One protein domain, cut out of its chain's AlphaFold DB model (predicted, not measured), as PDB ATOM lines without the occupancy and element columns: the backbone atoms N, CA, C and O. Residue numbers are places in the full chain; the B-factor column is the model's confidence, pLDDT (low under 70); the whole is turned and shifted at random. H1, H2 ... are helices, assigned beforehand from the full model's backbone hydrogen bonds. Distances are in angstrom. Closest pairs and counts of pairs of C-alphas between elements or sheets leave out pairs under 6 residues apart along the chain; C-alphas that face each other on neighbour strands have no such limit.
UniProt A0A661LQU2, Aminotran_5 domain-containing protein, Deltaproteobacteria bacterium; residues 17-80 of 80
ATOM      1  N   GLU A  17      23.675 -24.672  29.884       98.00
ATOM      2  CA  GLU A  17      24.694 -24.148  28.969       98.00
ATOM      3  C   GLU A  17      26.120 -24.600  29.334       98.00
ATOM      4  O   GLU A  17      26.964 -24.796  28.460       98.00
ATOM      5  N   VAL A  18      26.393 -24.824  30.624       97.44
ATOM      6  CA  VAL A  18      27.678 -25.364  31.086       97.44
ATOM      7  C   VAL A  18      27.760 -26.857  30.769       97.44
ATOM      8  O   VAL A  18      28.812 -27.329  30.343       97.44
ATOM      9  N   GLN A  19      26.656 -27.598  30.919       98.19
ATOM     10  CA  GLN A  19      26.602 -29.015  30.543       98.19
ATOM     11  C   GLN A  19      26.867 -29.199  29.045       98.19
ATOM     12  O   GLN A  19      27.663 -30.058  28.667       98.19
ATOM     13  N   GLU A  20      26.245 -28.372  28.203       98.12
ATOM     14  CA  GLU A  20      26.457 -28.371  26.752       98.12
ATOM     15  C   GLU A  20      27.921 -28.087  26.405       98.12
ATOM     16  O   GLU A  20      28.553 -28.900  25.729       98.12
ATOM     17  N   ALA A  21      28.505 -27.018  26.959       96.69
ATOM     18  CA  ALA A  21      29.908 -26.676  26.726       96.69
ATOM     19  C   ALA A  21      30.876 -27.797  27.154       96.69
ATOM     20  O   ALA A  21      31.853 -28.080  26.456       96.69
ATOM     21  N   MET A  22      30.603 -28.466  28.282       96.56
ATOM     22  CA  MET A  22      31.395 -29.613  28.740       96.56
ATOM     23  C   MET A  22      31.281 -30.805  27.782       96.56
ATOM     24  O   MET A  22      32.294 -31.417  27.442       96.56
ATOM     25  N   ILE A  23      30.069 -31.141  27.332       97.38
ATOM     26  CA  ILE A  23      29.837 -32.247  26.390       97.38
ATOM     27  C   ILE A  23      30.513 -31.960  25.047       97.38
ATOM     28  O   ILE A  23      31.142 -32.857  24.480       97.38
ATOM     29  N   ASP A  24      30.423 -30.726  24.556       96.31
ATOM     30  CA  ASP A  24      31.066 -30.306  23.313       96.31
ATOM     31  C   ASP A  24      32.590 -30.381  23.417       96.31
ATOM     32  O   ASP A  24      33.239 -30.897  22.504       96.31
ATOM     33  N   ALA A  25      33.171 -29.968  24.549       94.62
ATOM     34  CA  ALA A  25      34.603 -30.118  24.798       94.62
ATOM     35  C   ALA A  25      35.033 -31.597  24.784       94.62
ATOM     36  O   ALA A  25      36.015 -31.944  24.124       94.62
ATOM     37  N   VAL A  26      34.262 -32.476  25.440       94.81
ATOM     38  CA  VAL A  26      34.520 -33.928  25.486       94.81
ATOM     39  C   VAL A  26      34.412 -34.575  24.102       94.81
ATOM     40  O   VAL A  26      35.220 -35.437  23.760       94.81
ATOM     41  N   ARG A  27      33.424 -34.180  23.294       96.12
ATOM     42  CA  ARG A  27      33.217 -34.726  21.941       96.12
ATOM     43  C   ARG A  27      34.184 -34.149  20.907       96.12
ATOM     44  O   ARG A  27      34.450 -34.812  19.909       96.12
ATOM     45  N   GLY A  28      34.663 -32.925  21.120       94.44
ATOM     46  CA  GLY A  28      35.433 -32.165  20.142       94.44
ATOM     47  C   GLY A  28      36.900 -32.578  20.041       94.44
ATOM     48  O   GLY A  28      37.345 -33.007  18.977       94.44
ATOM     49  N   ASN A  29      37.677 -32.411  21.116       94.12
ATOM     50  CA  ASN A  29      39.123 -32.637  21.090       94.12
ATOM     51  C   ASN A  29      39.608 -33.369  22.350       94.12
ATOM     52  O   ASN A  29      39.576 -32.817  23.444       94.12
ATOM     53  N   TYR A  30      40.131 -34.583  22.170       95.12
ATOM     54  CA  TYR A  30      40.711 -35.408  23.239       95.12
ATOM     55  C   TYR A  30      42.223 -35.181  23.438       95.12
ATOM     56  O   TYR A  30      42.875 -35.916  24.179       95.12
ATOM     57  N   GLY A  31      42.807 -34.216  22.723       96.94
ATOM     58  CA  GLY A  31      44.232 -33.917  22.747       96.94
ATOM     59  C   GLY A  31      44.769 -33.581  24.132       96.94
ATOM     60  O   GLY A  31      44.134 -32.876  24.909       96.94
ATOM     61  N   ASN A  32      45.995 -34.025  24.404       97.38
ATOM     62  CA  ASN A  32      46.753 -33.557  25.555       97.38
ATOM     63  C   ASN A  32      47.302 -32.142  25.260       97.38
ATOM     64  O   ASN A  32      48.077 -32.011  24.309       97.38
ATOM     65  N   PRO A  33      46.960 -31.103  26.048       97.12
ATOM     66  CA  PRO A  33      47.436 -29.733  25.822       97.12
ATOM     67  C   PRO A  33      48.964 -29.578  25.920       97.12
ATOM     68  O   PRO A  33      49.505 -28.594  25.427       97.12
ATOM     69  N   SER A  34      49.674 -30.549  26.503       97.56
ATOM     70  CA  SER A  34      51.143 -30.557  26.561       97.56
ATOM     71  C   SER A  34      51.815 -31.091  25.287       97.56
ATOM     72  O   SER A  34      53.039 -31.029  25.167       97.56
ATOM     73  N   SER A  35      51.052 -31.651  24.343       98.19
ATOM     74  CA  SER A  35      51.598 -32.184  23.092       98.19
ATOM     75  C   SER A  35      51.820 -31.085  22.049       98.19
ATOM     76  O   SER A  35      50.904 -30.336  21.728       98.19
ATOM     77  N   GLN A  36      53.001 -31.064  21.423       97.12
ATOM     78  CA  GLN A  36      53.402 -30.079  20.397       97.12
ATOM     79  C   GLN A  36      52.959 -30.450  18.968       97.12
ATOM     80  O   GLN A  36      53.647 -30.176  17.991       97.12
ATOM     81  N   HIS A  37      51.844 -31.160  18.838       97.31
ATOM     82  CA  HIS A  37      51.254 -31.493  17.544       97.31
ATOM     83  C   HIS A  37      49.854 -30.893  17.463       97.31
ATOM     84  O   HIS A  37      49.213 -30.681  18.491       97.31
ATOM     85  N   SER A  38      49.333 -30.728  16.250       97.50
ATOM     86  CA  SER A  38      48.087 -29.996  15.969       97.50
ATOM     87  C   SER A  38      46.899 -30.311  16.891       97.50
ATOM     88  O   SER A  38      46.151 -29.416  17.270       97.50
ATOM     89  N   ILE A  39      46.705 -31.574  17.284       97.56
ATOM     90  CA  ILE A  39      45.623 -31.969  18.205       97.56
ATOM     91  C   ILE A  39      45.844 -31.409  19.628       97.56
ATOM     92  O   ILE A  39      44.897 -30.948  20.262       97.56
ATOM     93  N   GLY A  40      47.084 -31.424  20.122       98.12
ATOM     94  CA  GLY A  40      47.451 -30.897  21.438       98.12
ATOM     95  C   GLY A  40      47.475 -29.372  21.465       98.12
ATOM     96  O   GLY A  40      46.931 -28.779  22.390       98.12
ATOM     97  N   GLU A  41      47.969 -28.736  20.401       98.00
ATOM     98  CA  GLU A  41      47.919 -27.276  20.232       98.00
ATOM     99  C   GLU A  41      46.477 -26.757  20.324       98.00
ATOM    100  O   GLU A  41      46.184 -25.879  21.133       98.00
ATOM    101  N   LYS A  42      45.537 -27.398  19.616       97.19
ATOM    102  CA  LYS A  42      44.102 -27.072  19.711       97.19
ATOM    103  C   LYS A  42      43.529 -27.256  21.120       97.19
ATOM    104  O   LYS A  42      42.605 -26.542  21.499       97.19
ATOM    105  N   ALA A  43      44.014 -28.234  21.889       97.38
ATOM    106  CA  ALA A  43      43.570 -28.439  23.270       97.38
ATOM    107  C   ALA A  43      44.123 -27.339  24.190       97.38
ATOM    108  O   ALA A  43      43.390 -26.797  25.017       97.38
ATOM    109  N   SER A  44      45.387 -26.960  23.990       97.50
ATOM    110  CA  SER A  44      46.036 -25.851  24.691       97.50
ATOM    111  C   SER A  44      45.312 -24.522  24.442       97.50
ATOM    112  O   SER A  44      44.987 -23.807  25.386       97.50
ATOM    113  N   GLU A  45      44.914 -24.238  23.197       97.12
ATOM    114  CA  GLU A  45      44.122 -23.046  22.853       97.12
ATOM    115  C   GLU A  45      42.770 -22.976  23.586       97.12
ATOM    116  O   GLU A  45      42.306 -21.896  23.961       97.12
ATOM    117  N   VAL A  46      42.093 -24.112  23.785       96.50
ATOM    118  CA  VAL A  46      40.841 -24.163  24.563       96.50
ATOM    119  C   VAL A  46      41.116 -23.876  26.041       96.50
ATOM    120  O   VAL A  46      40.375 -23.108  26.662       96.50
ATOM    121  N   LEU A  47      42.190 -24.443  26.594       96.75
ATOM    122  CA  LEU A  47      42.586 -24.222  27.984       96.75
ATOM    123  C   LEU A  47      42.948 -22.751  28.246       96.75
ATOM    124  O   LEU A  47      42.468 -22.174  29.222       96.75
ATOM    125  N   GLU A  48      43.709 -22.116  27.355       97.75
ATOM    126  CA  GLU A  48      44.094 -20.709  27.507       97.75
ATOM    127  C   GLU A  48      42.902 -19.755  27.350       97.75
ATOM    128  O   GLU A  48      42.727 -18.859  28.176       97.75
ATOM    129  N   ARG A  49      41.981 -20.007  26.408       97.44
ATOM    130  CA  ARG A  49      40.720 -19.238  26.329       97.44
ATOM    131  C   ARG A  49      39.860 -19.382  27.586       97.44
ATOM    132  O   ARG A  49      39.200 -18.426  28.011       97.44
ATOM    133  N   SER A  50      39.869 -20.567  28.196       97.31
ATOM    134  CA  SER A  50      39.182 -20.811  29.469       97.31
ATOM    135  C   SER A  50      39.842 -20.014  30.598       97.31
ATOM    136  O   SER A  50      39.147 -19.362  31.381       97.31
ATOM    137  N   ARG A  51      41.181 -19.980  30.632       98.31
ATOM    138  CA  ARG A  51      41.973 -19.198  31.591       98.31
ATOM    139  C   ARG A  51      41.695 -17.701  31.488       98.31
ATOM    140  O   ARG A  51      41.422 -17.063  32.501       98.31
ATOM    141  N   GLU A  52      41.688 -17.152  30.277       98.31
ATOM    142  CA  GLU A  52      41.340 -15.748  30.038       98.31
ATOM    143  C   GLU A  52      39.919 -15.418  30.506       98.31
ATOM    144  O   GLU A  52      39.674 -14.348  31.065       98.31
ATOM    145  N   SER A  53      38.973 -16.334  30.293       98.12
ATOM    146  CA  SER A  53      37.581 -16.143  30.702       98.12
ATOM    147  C   SER A  53      37.436 -16.089  32.222       98.12
ATOM    148  O   SER A  53      36.760 -15.195  32.733       98.12
ATOM    149  N   VAL A  54      38.131 -16.969  32.947       98.19
ATOM    150  CA  VAL A  54      38.176 -16.936  34.418       98.19
ATOM    151  C   VAL A  54      38.901 -15.693  34.923       98.19
ATOM    152  O   VAL A  54      38.390 -15.024  35.817       98.19
ATOM    153  N   ALA A  55      40.036 -15.329  34.322       98.38
ATOM    154  CA  ALA A  55      40.779 -14.128  34.694       98.38
ATOM    155  C   ALA A  55      39.913 -12.864  34.577       98.38
ATOM    156  O   ALA A  55      39.887 -12.054  35.502       98.38
ATOM    157  N   ARG A  56      39.129 -12.732  33.494       98.25
ATOM    158  CA  ARG A  56      38.162 -11.632  33.336       98.25
ATOM    159  C   ARG A  56      37.065 -11.659  34.397       98.25
ATOM    160  O   ARG A  56      36.736 -10.605  34.928       98.25
ATOM    161  N   LEU A  57      36.520 -12.836  34.716       98.12
ATOM    162  CA  LEU A  57      35.464 -12.984  35.725       98.12
ATOM    163  C   LEU A  57      35.906 -12.468  37.102       98.12
ATOM    164  O   LEU A  57      35.129 -11.806  37.783       98.12
ATOM    165  N   ILE A  58      37.151 -12.751  37.496       97.38
ATOM    166  CA  ILE A  58      37.694 -12.361  38.808       97.38
ATOM    167  C   ILE A  58      38.531 -11.075  38.769       97.38
ATOM    168  O   ILE A  58      39.100 -10.688  39.784       97.38
ATOM    169  N   THR A  59      38.610 -10.402  37.616       97.56
ATOM    170  CA  THR A  59      39.439  -9.196  37.410       97.56
ATOM    171  C   THR A  59      40.929  -9.425  37.733       97.56
ATOM    172  O   THR A  59      41.611  -8.551  38.265       97.56
ATOM    173  N   ALA A  60      41.459 -10.610  37.412       97.38
ATOM    174  CA  ALA A  60      42.892 -10.882  37.518       97.38
ATOM    175  C   ALA A  60      43.661 -10.109  36.435       97.38
ATOM    176  O   ALA A  60      43.272 -10.111  35.264       97.38
ATOM    177  N   ALA A  61      44.766  -9.465  36.820       95.19
ATOM    178  CA  ALA A  61      45.549  -8.624  35.917       95.19
ATOM    179  C   ALA A  61      46.261  -9.439  34.825       95.19
ATOM    180  O   ALA A  61      46.377  -8.978  33.688       95.19
ATOM    181  N   VAL A  62      46.728 -10.647  35.157       96.88
ATOM    182  CA  VAL A  62      47.461 -11.515  34.233       96.88
ATOM    183  C   VAL A  62      46.789 -12.892  34.178       96.88
ATOM    184  O   VAL A  62      46.770 -13.592  35.187       96.88
ATOM    185  N   PRO A  63      46.299 -13.361  33.010       96.62
ATOM    186  CA  PRO A  63      45.631 -14.663  32.907       96.62
ATOM    187  C   PRO A  63      46.464 -15.836  33.424       96.62
ATOM    188  O   PRO A  63      45.928 -16.731  34.067       96.62
ATOM    189  N   ARG A  64      47.786 -15.797  33.215       95.69
ATOM    190  CA  ARG A  64      48.755 -16.787  33.718       95.69
ATOM    191  C   ARG A  64      48.687 -17.014  35.238       95.69
ATOM    192  O   ARG A  64      49.109 -18.070  35.692       95.69
ATOM    193  N   GLU A  65      48.200 -16.051  36.017       95.06
ATOM    194  CA  GLU A  65      48.072 -16.187  37.476       95.06
ATOM    195  C   GLU A  65      46.907 -17.104  37.883       95.06
ATOM    196  O   GLU A  65      46.866 -17.585  39.013       95.06
ATOM    197  N   VAL A  66      45.976 -17.397  36.969       97.50
ATOM    198  CA  VAL A  66      44.899 -18.363  37.205       97.50
ATOM    199  C   VAL A  66      45.449 -19.780  37.063       97.50
ATOM    200  O   VAL A  66      45.828 -20.194  35.967       97.50
ATOM    201  N   VAL A  67      45.429 -20.549  38.152       96.94
ATOM    202  CA  VAL A  67      45.792 -21.973  38.185       96.94
ATOM    203  C   VAL A  67      44.525 -22.814  38.331       96.94
ATOM    204  O   VAL A  67      43.726 -22.588  39.236       96.94
ATOM    205  N   PHE A  68      44.337 -23.790  37.441       98.00
ATOM    206  CA  PHE A  68      43.234 -24.748  37.530       98.00
ATOM    207  C   PHE A  68      43.651 -25.944  38.391       98.00
ATOM    208  O   PHE A  68      44.585 -26.658  38.036       98.00
ATOM    209  N   THR A  69      42.943 -26.163  39.495       98.31
ATOM    210  CA  THR A  69      43.045 -27.360  40.348       98.31
ATOM    211  C   THR A  69      41.736 -28.154  40.282       98.31
ATOM    212  O   THR A  69      40.760 -27.706  39.675       98.31
ATOM    213  N   SER A  70      41.673 -29.332  40.907       97.56
ATOM    214  CA  SER A  70      40.454 -30.160  40.919       97.56
ATOM    215  C   SER A  70      39.331 -29.612  41.813       97.56
ATOM    216  O   SER A  70      38.180 -30.027  41.679       97.56
ATOM    217  N   GLY A  71      39.635 -28.671  42.710       97.00
ATOM    218  CA  GLY A  71      38.656 -28.018  43.575       97.00
ATOM    219  C   GLY A  71      39.290 -27.138  44.650       97.00
ATOM    220  O   GLY A  71      40.514 -27.081  44.782       97.00
ATOM    221  N   GLY A  72      38.439 -26.481  45.446       96.44
ATOM    222  CA  GLY A  72      38.865 -25.499  46.451       96.44
ATOM    223  C   GLY A  72      39.781 -26.070  47.537       96.44
ATOM    224  O   GLY A  72      40.745 -25.418  47.920       96.44
ATOM    225  N   THR A  73      39.544 -27.308  47.983       97.81
ATOM    226  CA  THR A  73      40.418 -27.981  48.960       97.81
ATOM    227  C   THR A  73      41.847 -28.137  48.437       97.81
ATOM    228  O   THR A  73      42.799 -27.864  49.162       97.81
ATOM    229  N   GLU A  74      42.014 -28.536  47.173       98.69
ATOM    230  CA  GLU A  74      43.339 -28.634  46.553       98.69
ATOM    231  C   GLU A  74      43.967 -27.250  46.374       98.69
ATOM    232  O   GLU A  74      45.142 -27.085  46.683       98.69
ATOM    233  N   SER A  75      43.195 -26.243  45.943       98.38
ATOM    234  CA  SER A  75      43.709 -24.873  45.784       98.38
ATOM    235  C   SER A  75      44.265 -24.318  47.096       98.38
ATOM    236  O   SER A  75      45.342 -23.731  47.102       98.38
ATOM    237  N   VAL A  76      43.542 -24.515  48.206       98.44
ATOM    238  CA  VAL A  76      43.973 -24.048  49.532       98.44
ATOM    239  C   VAL A  76      45.234 -24.783  49.976       98.44
ATOM    240  O   VAL A  76      46.183 -24.134  50.403       98.44
ATOM    241  N   ASN A  77      45.283 -26.108  49.817       98.19
ATOM    242  CA  ASN A  77      46.477 -26.888  50.152       98.19
ATOM    243  C   ASN A  77      47.684 -26.551  49.264       98.19
ATOM    244  O   ASN A  77      48.812 -26.723  49.700       98.19
ATOM    245  N   HIS A  78      47.468 -26.106  48.027       97.25
ATOM    246  CA  HIS A  78      48.545 -25.682  47.134       97.25
ATOM    247  C   HIS A  78      49.136 -24.316  47.524       97.25
ATOM    248  O   HIS A  78      50.291 -24.040  47.209       97.25
ATOM    249  N   ALA A  79      48.347 -23.452  48.172       95.81
ATOM    250  CA  ALA A  79      48.728 -22.077  48.494       95.81
ATOM    251  C   ALA A  79      49.451 -21.911  49.844       95.81
ATOM    252  O   ALA A  79      50.082 -20.874  50.059       95.81
ATOM    253  N   VAL A  80      49.322 -22.886  50.749       91.50
ATOM    254  CA  VAL A  80      49.915 -22.899  52.101       91.50
ATOM    255  C   VAL A  80      51.158 -23.774  52.115       91.50
ATOM    256  O   VAL A  80      52.167 -23.328  52.706       91.50
TER     257      VAL A  80
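AT A GLANCE: This is residues 17 to 80 of the 80 residues of the protein "Aminotran_5 domain-containing protein" of Deltaproteobacteria bacterium (UniProt A0A661LQU2). One long helix, H2, makes the spine of an open frame of three helices. H1 runs beside it nearly in the reverse direction with a gap between the two, and the short H3 lies turned crosswise to H2, set off on another side past a long loop. Residues 17 to 24 of H1 stick out, and the link of residues 58 to 71 folds back beside the last part of H2 before it runs off to H3. The printed part has 64 residues with three named helices, in the order H1, H2, H3, and no named strand, and its class is all helix. It is loose, with a radius of gyration of the C-alphas of 13.4 A, and spans 35 by 30 by 23 A.

HOW THE PARTS SIT: Start with H2, residues 38 to 57, the longest helix with 20 residues. H1, residues 17 to 28, is apart from it: no C-alpha of the one is within 8 A of the other. H3, residues 72 to 79, is apart from H2 by the same test, and H1 and H3 are apart too. Look at residues 17 to 24, which belong to H1: this stretch stands free, with no C-alpha 8 or more residues apart along the chain within 10 A. In the backbones of H1, H2 and H3, every O i to N i+4 pair is within hydrogen-bond range.

IN THESE COORDINATES: Find C-alpha 38 at (48.087, -29.996, 15.969); from there H2 runs 29.0 A to C-alpha 57 at (35.464, -12.984, 35.725), with x falling and y and z rising from end to end. Go back to C-alpha 17 at (24.694, -24.148, 28.969), where H1 begins; it runs 16.0 A to C-alpha 28, and here x rises while y and z fall from end to end. H3 begins at Gly 72 and ends with C-alpha 79 at (48.728, -22.077, 48.494), 10.6 A from first to last C-alpha.

THE WHOLE: The two C-alphas farthest apart are those of Ser 38 and Val 80, 36.9 A; look for the first where H2 begins and for the second at the chain's last residue. The C-alphas of Glu 17 and Val 80, the first and last printed, are 34.2 A apart. Without residues 17 to 24, the body has 56 residues and spans 35 by 23 by 21 A. Between H1 and H2 you find a short link of 9 residues, and between H2 and H3 a long link of 14 residues, 58 to 71, whose C-alphas lie 6 to 17 A from the mean of all C-alphas. The printed part has no cut. In the B-factor column the mean pLDDT of the printed part of this predicted model is 97.1, and no printed residue is under 70.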